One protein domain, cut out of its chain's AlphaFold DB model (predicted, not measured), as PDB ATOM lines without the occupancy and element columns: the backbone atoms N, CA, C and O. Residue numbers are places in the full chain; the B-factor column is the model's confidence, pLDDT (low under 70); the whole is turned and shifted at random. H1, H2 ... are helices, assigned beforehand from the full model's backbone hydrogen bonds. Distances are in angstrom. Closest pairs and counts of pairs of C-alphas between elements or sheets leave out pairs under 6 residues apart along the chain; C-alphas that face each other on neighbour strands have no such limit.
ATOM      1  N   LEU A   4     374.567 240.660 443.046       94.19
ATOM      2  CA  LEU A   4     375.021 239.315 442.681       94.19
ATOM      3  C   LEU A   4     374.011 238.220 443.070       94.19
ATOM      4  O   LEU A   4     373.764 237.298 442.302       94.19
ATOM      5  N   SER A   5     373.376 238.350 444.238       94.38
ATOM      6  CA  SER A   5     372.334 237.421 444.683       94.38
ATOM      7  C   SER A   5     371.092 237.505 443.794       94.38
ATOM      8  O   SER A   5     370.490 236.480 443.502       94.38
ATOM      9  N   LEU A   6     370.735 238.703 443.313       94.25
ATOM     10  CA  LEU A   6     369.626 238.875 442.369       94.25
ATOM     11  C   LEU A   6     369.927 238.250 441.004       94.25
ATOM     12  O   LEU A   6     369.024 237.685 440.401       94.25
ATOM     13  N   LEU A   7     371.179 238.295 440.540       96.00
ATOM     14  CA  LEU A   7     371.585 237.602 439.312       96.00
ATOM     15  C   LEU A   7     371.451 236.082 439.452       96.00
ATOM     16  O   LEU A   7     370.945 235.429 438.544       96.00
ATOM     17  N   ALA A   8     371.843 235.520 440.599       95.75
ATOM     18  CA  ALA A   8     371.657 234.097 440.869       95.75
ATOM     19  C   ALA A   8     370.167 233.708 440.909       95.75
ATOM     20  O   ALA A   8     369.776 232.713 440.300       95.75
ATOM     21  N   VAL A   9     369.324 234.519 441.564       95.44
ATOM     22  CA  VAL A   9     367.863 234.327 441.568       95.44
ATOM     23  C   VAL A   9     367.300 234.417 440.151       95.44
ATOM     24  O   VAL A   9     366.518 233.562 439.756       95.44
ATOM     25  N   TRP A  10     367.735 235.396 439.360       95.88
ATOM     26  CA  TRP A  10     367.301 235.555 437.976       95.88
ATOM     27  C   TRP A  10     367.653 234.337 437.110       95.88
ATOM     28  O   TRP A  10     366.784 233.823 436.409       95.88
ATOM     29  N   LEU A  11     368.877 233.809 437.217       96.94
ATOM     30  CA  LEU A  11     369.272 232.575 436.525       96.94
ATOM     31  C   LEU A  11     368.405 231.379 436.944       96.94
ATOM     32  O   LEU A  11     367.961 230.607 436.094       96.94
ATOM     33  N   ALA A  12     368.109 231.248 438.239       96.12
ATOM     34  CA  ALA A  12     367.205 230.213 438.730       96.12
ATOM     35  C   ALA A  12     365.777 230.389 438.176       96.12
ATOM     36  O   ALA A  12     365.151 229.406 437.778       96.12
ATOM     37  N   CYS A  13     365.280 231.627 438.079       96.12
ATOM     38  CA  CYS A  13     363.983 231.936 437.477       96.12
ATOM     39  C   CYS A  13     363.921 231.549 435.994       96.12
ATOM     40  O   CYS A  13     362.888 231.049 435.561       96.12
ATOM     41  N   ILE A  14     365.004 231.714 435.227       96.75
ATOM     42  CA  ILE A  14     365.058 231.246 433.829       96.75
ATOM     43  C   ILE A  14     364.880 229.731 433.772       96.75
ATOM     44  O   ILE A  14     364.031 229.239 433.028       96.75
ATOM     45  N   GLY A  15     365.642 228.987 434.578       97.19
ATOM     46  CA  GLY A  15     365.519 227.529 434.639       97.19
ATOM     47  C   GLY A  15     364.107 227.087 435.035       97.19
ATOM     48  O   GLY A  15     363.521 226.211 434.396       97.19
ATOM     49  N   ALA A  16     363.525 227.750 436.037       96.50
ATOM     50  CA  ALA A  16     362.153 227.507 436.467       96.50
ATOM     51  C   ALA A  16     361.128 227.825 435.364       96.50
ATOM     52  O   ALA A  16     360.192 227.048 435.176       96.50
ATOM     53  N   ALA A  17     361.303 228.912 434.608       96.06
ATOM     54  CA  ALA A  17     360.419 229.283 433.506       96.06
ATOM     55  C   ALA A  17     360.451 228.238 432.382       96.06
ATOM     56  O   ALA A  17     359.396 227.769 431.952       96.06
ATOM     57  N   VAL A  18     361.645 227.797 431.968       97.19
ATOM     58  CA  VAL A  18     361.804 226.739 430.955       97.19
ATOM     59  C   VAL A  18     361.129 225.448 431.415       97.19
ATOM     60  O   VAL A  18     360.307 224.888 430.689       97.19
ATOM     61  N   LEU A  19     361.411 225.001 432.643       97.12
ATOM     62  CA  LEU A  19     360.787 223.805 433.205       97.12
ATOM     63  C   LEU A  19     359.259 223.933 433.255       97.12
ATOM     64  O   LEU A  19     358.551 222.983 432.924       97.12
ATOM     65  N   THR A  20     358.749 225.100 433.647       97.25
ATOM     66  CA  THR A  20     357.312 225.381 433.742       97.25
ATOM     67  C   THR A  20     356.636 225.256 432.381       97.25
ATOM     68  O   THR A  20     355.619 224.571 432.277       97.25
ATOM     69  N   LEU A  21     357.219 225.834 431.327       97.00
ATOM     70  CA  LEU A  21     356.684 225.754 429.966       97.00
ATOM     71  C   LEU A  21     356.718 224.322 429.415       97.00
ATOM     72  O   LEU A  21     355.715 223.850 428.881       97.00
ATOM     73  N   LEU A  22     357.817 223.588 429.620       97.69
ATOM     74  CA  LEU A  22     357.903 222.170 429.244       97.69
ATOM     75  C   LEU A  22     356.844 221.331 429.974       97.69
ATOM     76  O   LEU A  22     356.166 220.490 429.379       97.69
ATOM     77  N   ARG A  23     356.656 221.582 431.276       97.69
ATOM     78  CA  ARG A  23     355.664 220.879 432.097       97.69
ATOM     79  C   ARG A  23     354.241 221.227 431.684       97.69
ATOM     80  O   ARG A  23     353.384 220.344 431.730       97.69
ATOM     81  N   MET A  24     353.987 222.479 431.313       97.44
ATOM     82  CA  MET A  24     352.699 222.931 430.798       97.44
ATOM     83  C   MET A  24     352.376 222.217 429.490       97.44
ATOM     84  O   MET A  24     351.311 221.618 429.408       97.44
ATOM     85  N   LEU A  25     353.315 222.177 428.538       97.56
ATOM     86  CA  LEU A  25     353.135 221.495 427.253       97.56
ATOM     87  C   LEU A  25     352.779 220.014 427.431       97.56
ATOM     88  O   LEU A  25     351.801 219.538 426.862       97.56
ATOM     89  N   TRP A  26     353.509 219.301 428.293       97.88
ATOM     90  CA  TRP A  26     353.159 217.925 428.652       97.88
ATOM     91  C   TRP A  26     351.763 217.827 429.286       97.88
ATOM     92  O   TRP A  26     350.981 216.926 428.982       97.88
ATOM     93  N   SER A  27     351.437 218.762 430.183       96.94
ATOM     94  CA  SER A  27     350.177 218.746 430.930       96.94
ATOM     95  C   SER A  27     348.969 219.072 430.056       96.94
ATOM     96  O   SER A  27     347.888 218.593 430.373       96.94
ATOM     97  N   ILE A  28     349.124 219.804 428.949       96.25
ATOM     98  CA  ILE A  28     348.040 220.011 427.972       96.25
ATOM     99  C   ILE A  28     347.508 218.659 427.476       96.25
ATOM    100  O   ILE A  28     346.300 218.489 427.354       96.25
ATOM    101  N   LEU A  29     348.398 217.683 427.269       96.38
ATOM    102  CA  LEU A  29     348.035 216.346 426.798       96.38
ATOM    103  C   LEU A  29     347.632 215.401 427.938       96.38
ATOM    104  O   LEU A  29     346.751 214.568 427.761       96.38
ATOM    105  N   SER A  30     348.271 215.504 429.110       96.81
ATOM    106  CA  SER A  30     348.072 214.529 430.193       96.81
ATOM    107  C   SER A  30     347.057 214.948 431.265       96.81
ATOM    108  O   SER A  30     346.448 214.097 431.904       96.81
ATOM    109  N   ASN A  31     346.956 216.246 431.570       95.81
ATOM    110  CA  ASN A  31     346.116 216.790 432.645       95.81
ATOM    111  C   ASN A  31     345.798 218.284 432.393       95.81
ATOM    112  O   ASN A  31     346.518 219.163 432.890       95.81
ATOM    113  N   PRO A  32     344.706 218.583 431.667       93.81
ATOM    114  CA  PRO A  32     344.340 219.951 431.297       93.81
ATOM    115  C   PRO A  32     344.146 220.889 432.497       93.81
ATOM    116  O   PRO A  32     344.565 222.045 432.455       93.81
ATOM    117  N   ALA A  33     343.603 220.389 433.614       94.69
ATOM    118  CA  ALA A  33     343.426 221.186 434.831       94.69
ATOM    119  C   ALA A  33     344.769 221.662 435.409       94.69
ATOM    120  O   ALA A  33     344.891 222.788 435.894       94.69
ATOM    121  N   LYS A  34     345.814 220.828 435.334       95.12
ATOM    122  CA  LYS A  34     347.167 221.226 435.729       95.12
ATOM    123  C   LYS A  34     347.761 222.256 434.769       95.12
ATOM    124  O   LYS A  34     348.410 223.188 435.238       95.12
ATOM    125  N   ALA A  35     347.544 222.102 433.462       96.12
ATOM    126  CA  ALA A  35     347.995 223.088 432.480       96.12
ATOM    127  C   ALA A  35     347.380 224.470 432.760       96.12
ATOM    128  O   ALA A  35     348.109 225.459 432.791       96.12
ATOM    129  N   LEU A  36     346.083 224.520 433.084       93.25
ATOM    130  CA  LEU A  36     345.405 225.763 433.451       93.25
ATOM    131  C   LEU A  36     345.975 226.385 434.735       93.25
ATOM    132  O   LEU A  36     346.239 227.582 434.771       93.25
ATOM    133  N   ARG A  37     346.254 225.586 435.774       95.00
ATOM    134  CA  ARG A  37     346.906 226.090 437.002       95.00
ATOM    135  C   ARG A  37     348.278 226.709 436.728       95.00
ATOM    136  O   ARG A  37     348.627 227.710 437.347       95.00
ATOM    137  N   ILE A  38     349.052 226.118 435.815       96.12
ATOM    138  CA  ILE A  38     350.346 226.673 435.397       96.12
ATOM    139  C   ILE A  38     350.144 227.991 434.638       96.12
ATOM    140  O   ILE A  38     350.853 228.955 434.919       96.12
ATOM    141  N   ALA A  39     349.157 228.061 433.741       94.50
ATOM    142  CA  ALA A  39     348.821 229.288 433.023       94.50
ATOM    143  C   ALA A  39     348.449 230.433 433.981       94.50
ATOM    144  O   ALA A  39     348.992 231.524 433.856       94.50
ATOM    145  N   VAL A  40     347.616 230.168 434.995       94.31
ATOM    146  CA  VAL A  40     347.251 231.156 436.030       94.31
ATOM    147  C   VAL A  40     348.476 231.631 436.822       94.31
ATOM    148  O   VAL A  40     348.611 232.817 437.112       94.31
ATOM    149  N   ALA A  41     349.404 230.732 437.161       95.38
ATOM    150  CA  ALA A  41     350.632 231.118 437.858       95.38
ATOM    151  C   ALA A  41     351.535 232.019 436.994       95.38
ATOM    152  O   ALA A  41     352.100 232.991 437.497       95.38
ATOM    153  N   LEU A  42     351.648 231.719 435.696       95.44
ATOM    154  CA  LEU A  42     352.377 232.556 434.741       95.44
ATOM    155  C   LEU A  42     351.702 233.914 434.545       95.44
ATOM    156  O   LEU A  42     352.396 234.922 434.444       95.44
ATOM    157  N   ASP A  43     350.372 233.958 434.547       94.81
ATOM    158  CA  ASP A  43     349.618 235.203 434.450       94.81
ATOM    159  C   ASP A  43     349.869 236.126 435.653       94.81
ATOM    160  O   ASP A  43     350.185 237.301 435.475       94.81
ATOM    161  N   ARG A  44     349.870 235.590 436.881       95.94
ATOM    162  CA  ARG A  44     350.255 236.346 438.090       95.94
ATOM    163  C   ARG A  44     351.692 236.865 438.035       95.94
ATOM    164  O   ARG A  44     351.955 238.013 438.394       95.94
ATOM    165  N   ALA A  45     352.626 236.051 437.540       95.50
ATOM    166  CA  ALA A  45     354.006 236.488 437.328       95.50
ATOM    167  C   ALA A  45     354.088 237.620 436.287       95.50
ATOM    168  O   ALA A  45     354.812 238.597 436.486       95.50
ATOM    169  N   GLY A  46     353.307 237.524 435.207       94.12
ATOM    170  CA  GLY A  46     353.153 238.580 434.209       94.12
ATOM    171  C   GLY A  46     352.535 239.854 434.790       94.12
ATOM    172  O   GLY A  46     353.017 240.950 434.509       94.12
ATOM    173  N   ASN A  47     351.531 239.728 435.661       95.69
ATOM    174  CA  ASN A  47     350.934 240.860 436.360       95.69
ATOM    175  C   ASN A  47     351.961 241.580 437.239       95.69
ATOM    176  O   ASN A  47     352.089 242.801 437.134       95.69
ATOM    177  N   ALA A  48     352.735 240.834 438.034       96.00
ATOM    178  CA  ALA A  48     353.816 241.379 438.852       96.00
ATOM    179  C   ALA A  48     354.870 242.104 438.000       96.00
ATOM    180  O   ALA A  48     355.252 243.234 438.304       96.00
ATOM    181  N   ALA A  49     355.282 241.503 436.877       93.62
ATOM    182  CA  ALA A  49     356.197 242.136 435.926       93.62
ATOM    183  C   ALA A  49     355.616 243.427 435.316       93.62
ATOM    184  O   ALA A  49     356.348 244.375 435.042       93.62
ATOM    185  N   ALA A  50     354.292 243.497 435.154       93.56
ATOM    186  CA  ALA A  50     353.562 244.669 434.685       93.56
ATOM    187  C   ALA A  50     353.178 245.646 435.819       93.56
ATOM    188  O   ALA A  50     352.170 246.349 435.688       93.56
ATOM    189  N   ASN A  51     353.944 245.690 436.917       92.81
ATOM    190  CA  ASN A  51     353.739 246.537 438.105       92.81
ATOM    191  C   ASN A  51     352.440 246.265 438.891       92.81
ATOM    192  O   ASN A  51     351.908 247.157 439.551       92.81
ATOM    193  N   GLY A  52     351.892 245.057 438.775       91.25
ATOM    194  CA  GLY A  52     350.762 244.582 439.573       91.25
ATOM    195  C   GLY A  52     351.212 243.862 440.840       91.25
ATOM    196  O   GLY A  52     352.404 243.690 441.082       91.25
ATOM    197  N   VAL A  53     350.241 243.426 441.639       93.25
ATOM    198  CA  VAL A  53     350.489 242.605 442.830       93.25
ATOM    199  C   VAL A  53     350.648 241.140 442.415       93.25
ATOM    200  O   VAL A  53     349.911 240.638 441.570       93.25
ATOM    201  N   GLU A  54     351.599 240.436 443.019       91.31
ATOM    202  CA  GLU A  54     351.989 239.059 442.700       91.31
ATOM    203  C   GLU A  54     350.910 238.003 442.971       91.31
ATOM    204  O   GLU A  54     350.974 236.891 442.447       91.31
ATOM    205  N   THR A  55     349.919 238.333 443.796       93.25
ATOM    206  CA  THR A  55     348.789 237.454 444.110       93.25
ATOM    207  C   THR A  55     347.618 237.625 443.151       93.25
ATOM    208  O   THR A  55     346.717 236.792 443.161       93.25
ATOM    209  N   GLU A  56     347.645 238.663 442.317       94.75
ATOM    210  CA  GLU A  56     346.566 239.034 441.412       94.75
ATOM    211  C   GLU A  56     346.891 238.646 439.964       94.75
ATOM    212  O   GLU A  56     348.010 238.840 439.483       94.75
ATOM    213  N   THR A  57     345.889 238.130 439.256       95.75
ATOM    214  CA  THR A  57     345.937 237.862 437.811       95.75
ATOM    215  C   THR A  57     345.861 239.145 436.981       95.75
ATOM    216  O   THR A  57     345.229 240.141 437.355       95.75
ATOM    217  N   LEU A  58     346.482 239.144 435.801       93.75
ATOM    218  CA  LEU A  58     346.442 240.294 434.903       93.75
ATOM    219  C   LEU A  58     345.018 240.528 434.381       93.75
ATOM    220  O   LEU A  58     344.615 241.681 434.218       93.75
ATOM    221  N   SER A  59     344.243 239.461 434.165       92.50
ATOM    222  CA  SER A  59     342.835 239.530 433.760       92.50
ATOM    223  C   SER A  59     341.940 240.136 434.853       92.50
ATOM    224  O   SER A  59     341.135 241.019 434.544       92.50
ATOM    225  N   SER A  60     342.131 239.778 436.133       93.56
ATOM    226  CA  SER A  60     341.454 240.428 437.273       93.56
ATOM    227  C   SER A  60     341.780 241.924 437.340       93.56
ATOM    228  O   SER A  60     340.879 242.774 437.402       93.56
ATOM    229  N   ARG A  61     343.069 242.279 437.214       95.25
ATOM    230  CA  ARG A  61     343.511 243.682 437.188       95.25
ATOM    231  C   ARG A  61     342.922 244.440 436.001       95.25
ATOM    232  O   ARG A  61     342.535 245.601 436.138       95.25
ATOM    233  N   ALA A  62     342.858 243.804 434.832       94.38
ATOM    234  CA  ALA A  62     342.289 244.382 433.620       94.38
ATOM    235  C   ALA A  62     340.789 244.648 433.772       94.38
ATOM    236  O   ALA A  62     340.320 245.715 433.369       94.38
ATOM    237  N   ASN A  63     340.058 243.734 434.413       94.00
ATOM    238  CA  ASN A  63     338.645 243.917 434.721       94.00
ATOM    239  C   ASN A  63     338.418 245.121 435.651       94.00
ATOM    240  O   ASN A  63     337.591 245.982 435.342       94.00
ATOM    241  N   ARG A  64     339.216 245.259 436.722       94.31
ATOM    242  CA  ARG A  64     339.163 246.443 437.599       94.31
ATOM    243  C   ARG A  64     339.521 247.731 436.851       94.31
ATOM    244  O   ARG A  64     338.826 248.739 436.954       94.31
ATOM    245  N   ALA A  65     340.570 247.703 436.035       94.75
ATOM    246  CA  ALA A  65     340.970 248.856 435.237       94.75
ATOM    247  C   ALA A  65     339.890 249.274 434.226       94.75
ATOM    248  O   ALA A  65     339.668 250.467 434.028       94.75
ATOM    249  N   ARG A  66     339.185 248.309 433.624       94.88
ATOM    250  CA  ARG A  66     338.013 248.548 432.773       94.88
ATOM    251  C   ARG A  66     336.879 249.206 433.562       94.88
ATOM    252  O   ARG A  66     336.313 250.173 433.058       94.88
ATOM    253  N   SER A  67     336.557 248.733 434.772       92.62
ATOM    254  CA  SER A  67     335.515 249.358 435.611       92.62
ATOM    255  C   SER A  67     335.876 250.777 436.056       92.62
ATOM    256  O   SER A  67     334.994 251.613 436.206       92.62
ATOM    257  N   GLU A  68     337.169 251.073 436.191       95.38
ATOM    258  CA  GLU A  68     337.691 252.422 436.453       95.38
ATOM    259  C   GLU A  68     337.780 253.303 435.187       95.38
ATOM    260  O   GLU A  68     338.257 254.435 435.249       95.38
ATOM    261  N   GLY A  69     337.376 252.803 434.012       94.38
ATOM    262  CA  GLY A  69     337.418 253.552 432.750       94.38
ATOM    263  C   GLY A  69     338.809 253.671 432.111       94.38
ATOM    264  O   GLY A  69     339.000 254.450 431.171       94.38
ATOM    265  N   ARG A  70     339.804 252.898 432.564       95.00
ATOM    266  CA  ARG A  70     341.158 252.915 431.992       95.00
ATOM    267  C   ARG A  70     341.200 252.148 430.669       95.00
ATOM    268  O   ARG A  70     340.894 250.959 430.599       95.00
ATOM    269  N   ARG A  71     341.687 252.814 429.615       94.44
ATOM    270  CA  ARG A  71     341.709 252.283 428.235       94.44
ATOM    271  C   ARG A  71     342.434 250.942 428.089       94.44
ATOM    272  O   ARG A  71     341.968 250.093 427.338       94.44
ATOM    273  N   TRP A  72     343.545 250.741 428.800       93.56
ATOM    274  CA  TRP A  72     344.326 249.504 428.690       93.56
ATOM    275  C   TRP A  72     343.529 248.274 429.155       93.56
ATOM    276  O   TRP A  72     343.603 247.233 428.509       93.56
ATOM    277  N   GLY A  73     342.711 248.415 430.208       93.31
ATOM    278  CA  GLY A  73     341.847 247.342 430.705       93.31
ATOM    279  C   GLY A  73     340.775 246.972 429.685       93.31
ATOM    280  O   GLY A  73     340.544 245.797 429.425       93.31
ATOM    281  N   CYS A  74     340.183 247.968 429.017       93.50
ATOM    282  CA  CYS A  74     339.224 247.735 427.936       93.50
ATOM    283  C   CYS A  74     339.843 246.990 426.743       93.50
ATOM    284  O   CYS A  74     339.206 246.090 426.200       93.50
ATOM    285  N   ILE A  75     341.057 247.369 426.324       93.94
ATOM    286  CA  ILE A  75     341.753 246.735 425.192       93.94
ATOM    287  C   ILE A  75     342.096 245.286 425.531       93.94
ATOM    288  O   ILE A  75     341.764 244.389 424.760       93.94
ATOM    289  N   LEU A  76     342.712 245.060 426.696       92.06
ATOM    290  CA  LEU A  76     343.122 243.726 427.112       92.06
ATOM    291  C   LEU A  76     341.912 242.813 427.332       92.06
ATOM    292  O   LEU A  76     341.884 241.717 426.784       92.06
ATOM    293  N   CYS A  77     340.874 243.281 428.033       92.81
ATOM    294  CA  CYS A  77     339.666 242.482 428.219       92.81
ATOM    295  C   CYS A  77     338.931 242.202 426.913       92.81
ATOM    296  O   CYS A  77     338.395 241.121 426.767       92.81
ATOM    297  N   ARG A  78     338.937 243.113 425.931       92.31
ATOM    298  CA  ARG A  78     338.363 242.813 424.610       92.31
ATOM    299  C   ARG A  78     339.119 241.689 423.901       92.31
ATOM    300  O   ARG A  78     338.491 240.866 423.249       92.31
ATOM    301  N   TRP A  79     340.445 241.678 424.008       92.75
ATOM    302  CA  TRP A  79     341.284 240.630 423.426       92.75
ATOM    303  C   TRP A  79     341.076 239.279 424.121       92.75
ATOM    304  O   TRP A  79     340.953 238.259 423.450       92.75
ATOM    305  N   LEU A  80     340.991 239.277 425.453       89.44
ATOM    306  CA  LEU A  80     340.754 238.068 426.245       89.44
ATOM    307  C   LEU A  80     339.325 237.536 426.071       89.44
ATOM    308  O   LEU A  80     339.163 236.352 425.807       89.44
ATOM    309  N   ASP A  81     338.316 238.413 426.105       91.12
ATOM    310  CA  ASP A  81     336.907 238.057 425.884       91.12
ATOM    311  C   ASP A  81     336.659 237.522 424.450       91.12
ATOM    312  O   ASP A  81     335.646 236.873 424.201       91.12
ATOM    313  N   TRP A  82     337.558 237.802 423.492       91.56
ATOM    314  CA  TRP A  82     337.518 237.221 422.142       91.56
ATOM    315  C   TRP A  82     338.039 235.776 422.103       91.56
ATOM    316  O   TRP A  82     337.528 234.973 421.326       91.56
ATOM    317  N   LEU A  83     339.037 235.445 422.929       88.44
ATOM    318  CA  LEU A  83     339.569 234.083 423.054       88.44
ATOM    319  C   LEU A  83     338.653 233.192 423.901       88.44
ATOM    320  O   LEU A  83     338.471 232.019 423.583       88.44
ATOM    321  N   ASP A  84     338.101 233.755 424.971       86.56
ATOM    322  CA  ASP A  84     337.243 233.082 425.940       86.56
ATOM    323  C   ASP A  84     336.133 234.057 426.377       86.56
ATOM    324  O   ASP A  84     336.413 235.041 427.070       86.56
ATOM    325  N   PRO A  85     334.879 233.877 425.928       91.69
ATOM    326  CA  PRO A  85     333.804 234.815 426.230       91.69
ATOM    327  C   PRO A  85     333.650 235.068 427.735       91.69
ATOM    328  O   PRO A  85     333.464 234.139 428.507       91.69
ATOM    329  N   HIS A  86     333.660 236.344 428.136       88.44
ATOM    330  CA  HIS A  86     333.555 236.797 429.535       88.44
ATOM    331  C   HIS A  86     334.767 236.513 430.440       88.44
ATOM    332  O   HIS A  86     334.687 236.772 431.644       88.44
ATOM    333  N   HIS A  87     335.914 236.131 429.876       87.81
ATOM    334  CA  HIS A  87     337.139 235.814 430.610       87.81
ATOM    335  C   HIS A  87     337.519 236.814 431.713       87.81
ATOM    336  O   HIS A  87     337.816 236.432 432.848       87.81
ATOM    337  N   CYS A  88     337.507 238.119 431.410       87.38
ATOM    338  CA  CYS A  88     337.876 239.141 432.396       87.38
ATOM    339  C   CYS A  88     336.886 239.219 433.567       87.38
ATOM    340  O   CYS A  88     337.279 239.505 434.697       87.38
ATOM    341  N   ARG A  89     335.596 239.003 433.294       89.31
ATOM    342  CA  ARG A  89     334.550 239.043 434.319       89.31
ATOM    343  C   ARG A  89     334.679 237.847 435.255       89.31
ATOM    344  O   ARG A  89     334.588 238.026 436.464       89.31
ATOM    345  N   ASP A  90     334.945 236.677 434.693       90.12
ATOM    346  CA  ASP A  90     335.031 235.423 435.441       90.12
ATOM    347  C   ASP A  90     336.337 235.316 436.240       90.12
ATOM    348  O   ASP A  90     336.388 234.669 437.284       90.12
ATOM    349  N   SER A  91     337.378 236.029 435.804       83.94
ATOM    350  CA  SER A  91     338.650 236.147 436.527       83.94
ATOM    351  C   SER A  91     338.628 237.189 437.654       83.94
ATOM    352  O   SER A  91     339.641 237.385 438.328       83.94
ATOM    353  N   ALA A  92     337.518 237.901 437.872       84.50
ATOM    354  CA  ALA A  92     337.458 238.976 438.858       84.50
ATOM    355  C   ALA A  92     337.744 238.467 440.284       84.50
ATOM    356  O   ALA A  92     337.040 237.606 440.804       84.50
TER     357      ALA A  92
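AT A GLANCE: This is residues 4 to 92 of the 94 residues of an uncharacterized protein of Janthinobacterium sp. 75 (UniProt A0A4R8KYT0). A long helical hairpin, H1 and H2, opens as a narrow V, with residues 4 to 16 of H1 sticking out; a small head of short helices H3, H4 and H5 follows beyond H2. The printed part has 89 residues with five named helices, H1 to H5 in order, and no named strand: all helix. It is flat, 40 by 37 by 17 A, and only just loose, close to compact, radius of gyration of the C-alphas 15.0 A.

IN THESE COORDINATES: H1, residues 4 to 30, runs 38.7 A from C-alpha 4 at (375.021, 239.315, 442.681). H2, residues 32 to 49, spans 25.6 A; H3, 58 to 67, 14.2 A; H4, 71 to 83, 19.0 A. H5, 87 to 90, spans 5.3 A, ending at C-alpha 90 (335.031, 235.423, 435.441).

HOW THE PARTS SIT: H1, with residues 20 to 28 alone, touches H2 in a hairpin, opposite ways at a shallow tilt of 29 degrees; closest C-alphas Met 24 and Ala 35, 5.0 A. H3, the hub, touches H2 (Asn 47 and Leu 58, closest C-alphas, 4.8 A), H4 (Ala 62 and Gly 73, 4.2 A) and H5 (Ser 59 and Cys 88, 5.2 A). H1 is apart from H3, H4 and H5. Every O i to N i+4 pair is within hydrogen-bond range in H2, H3 and H4, 22 of 23 in H1; H5 is too short for one.

THE WHOLE: The farthest C-alphas, Leu 4 and Pro 85, are 44.6 A apart. The printed part has no cut and no long link; no printed residue is under 70 in pLDDT.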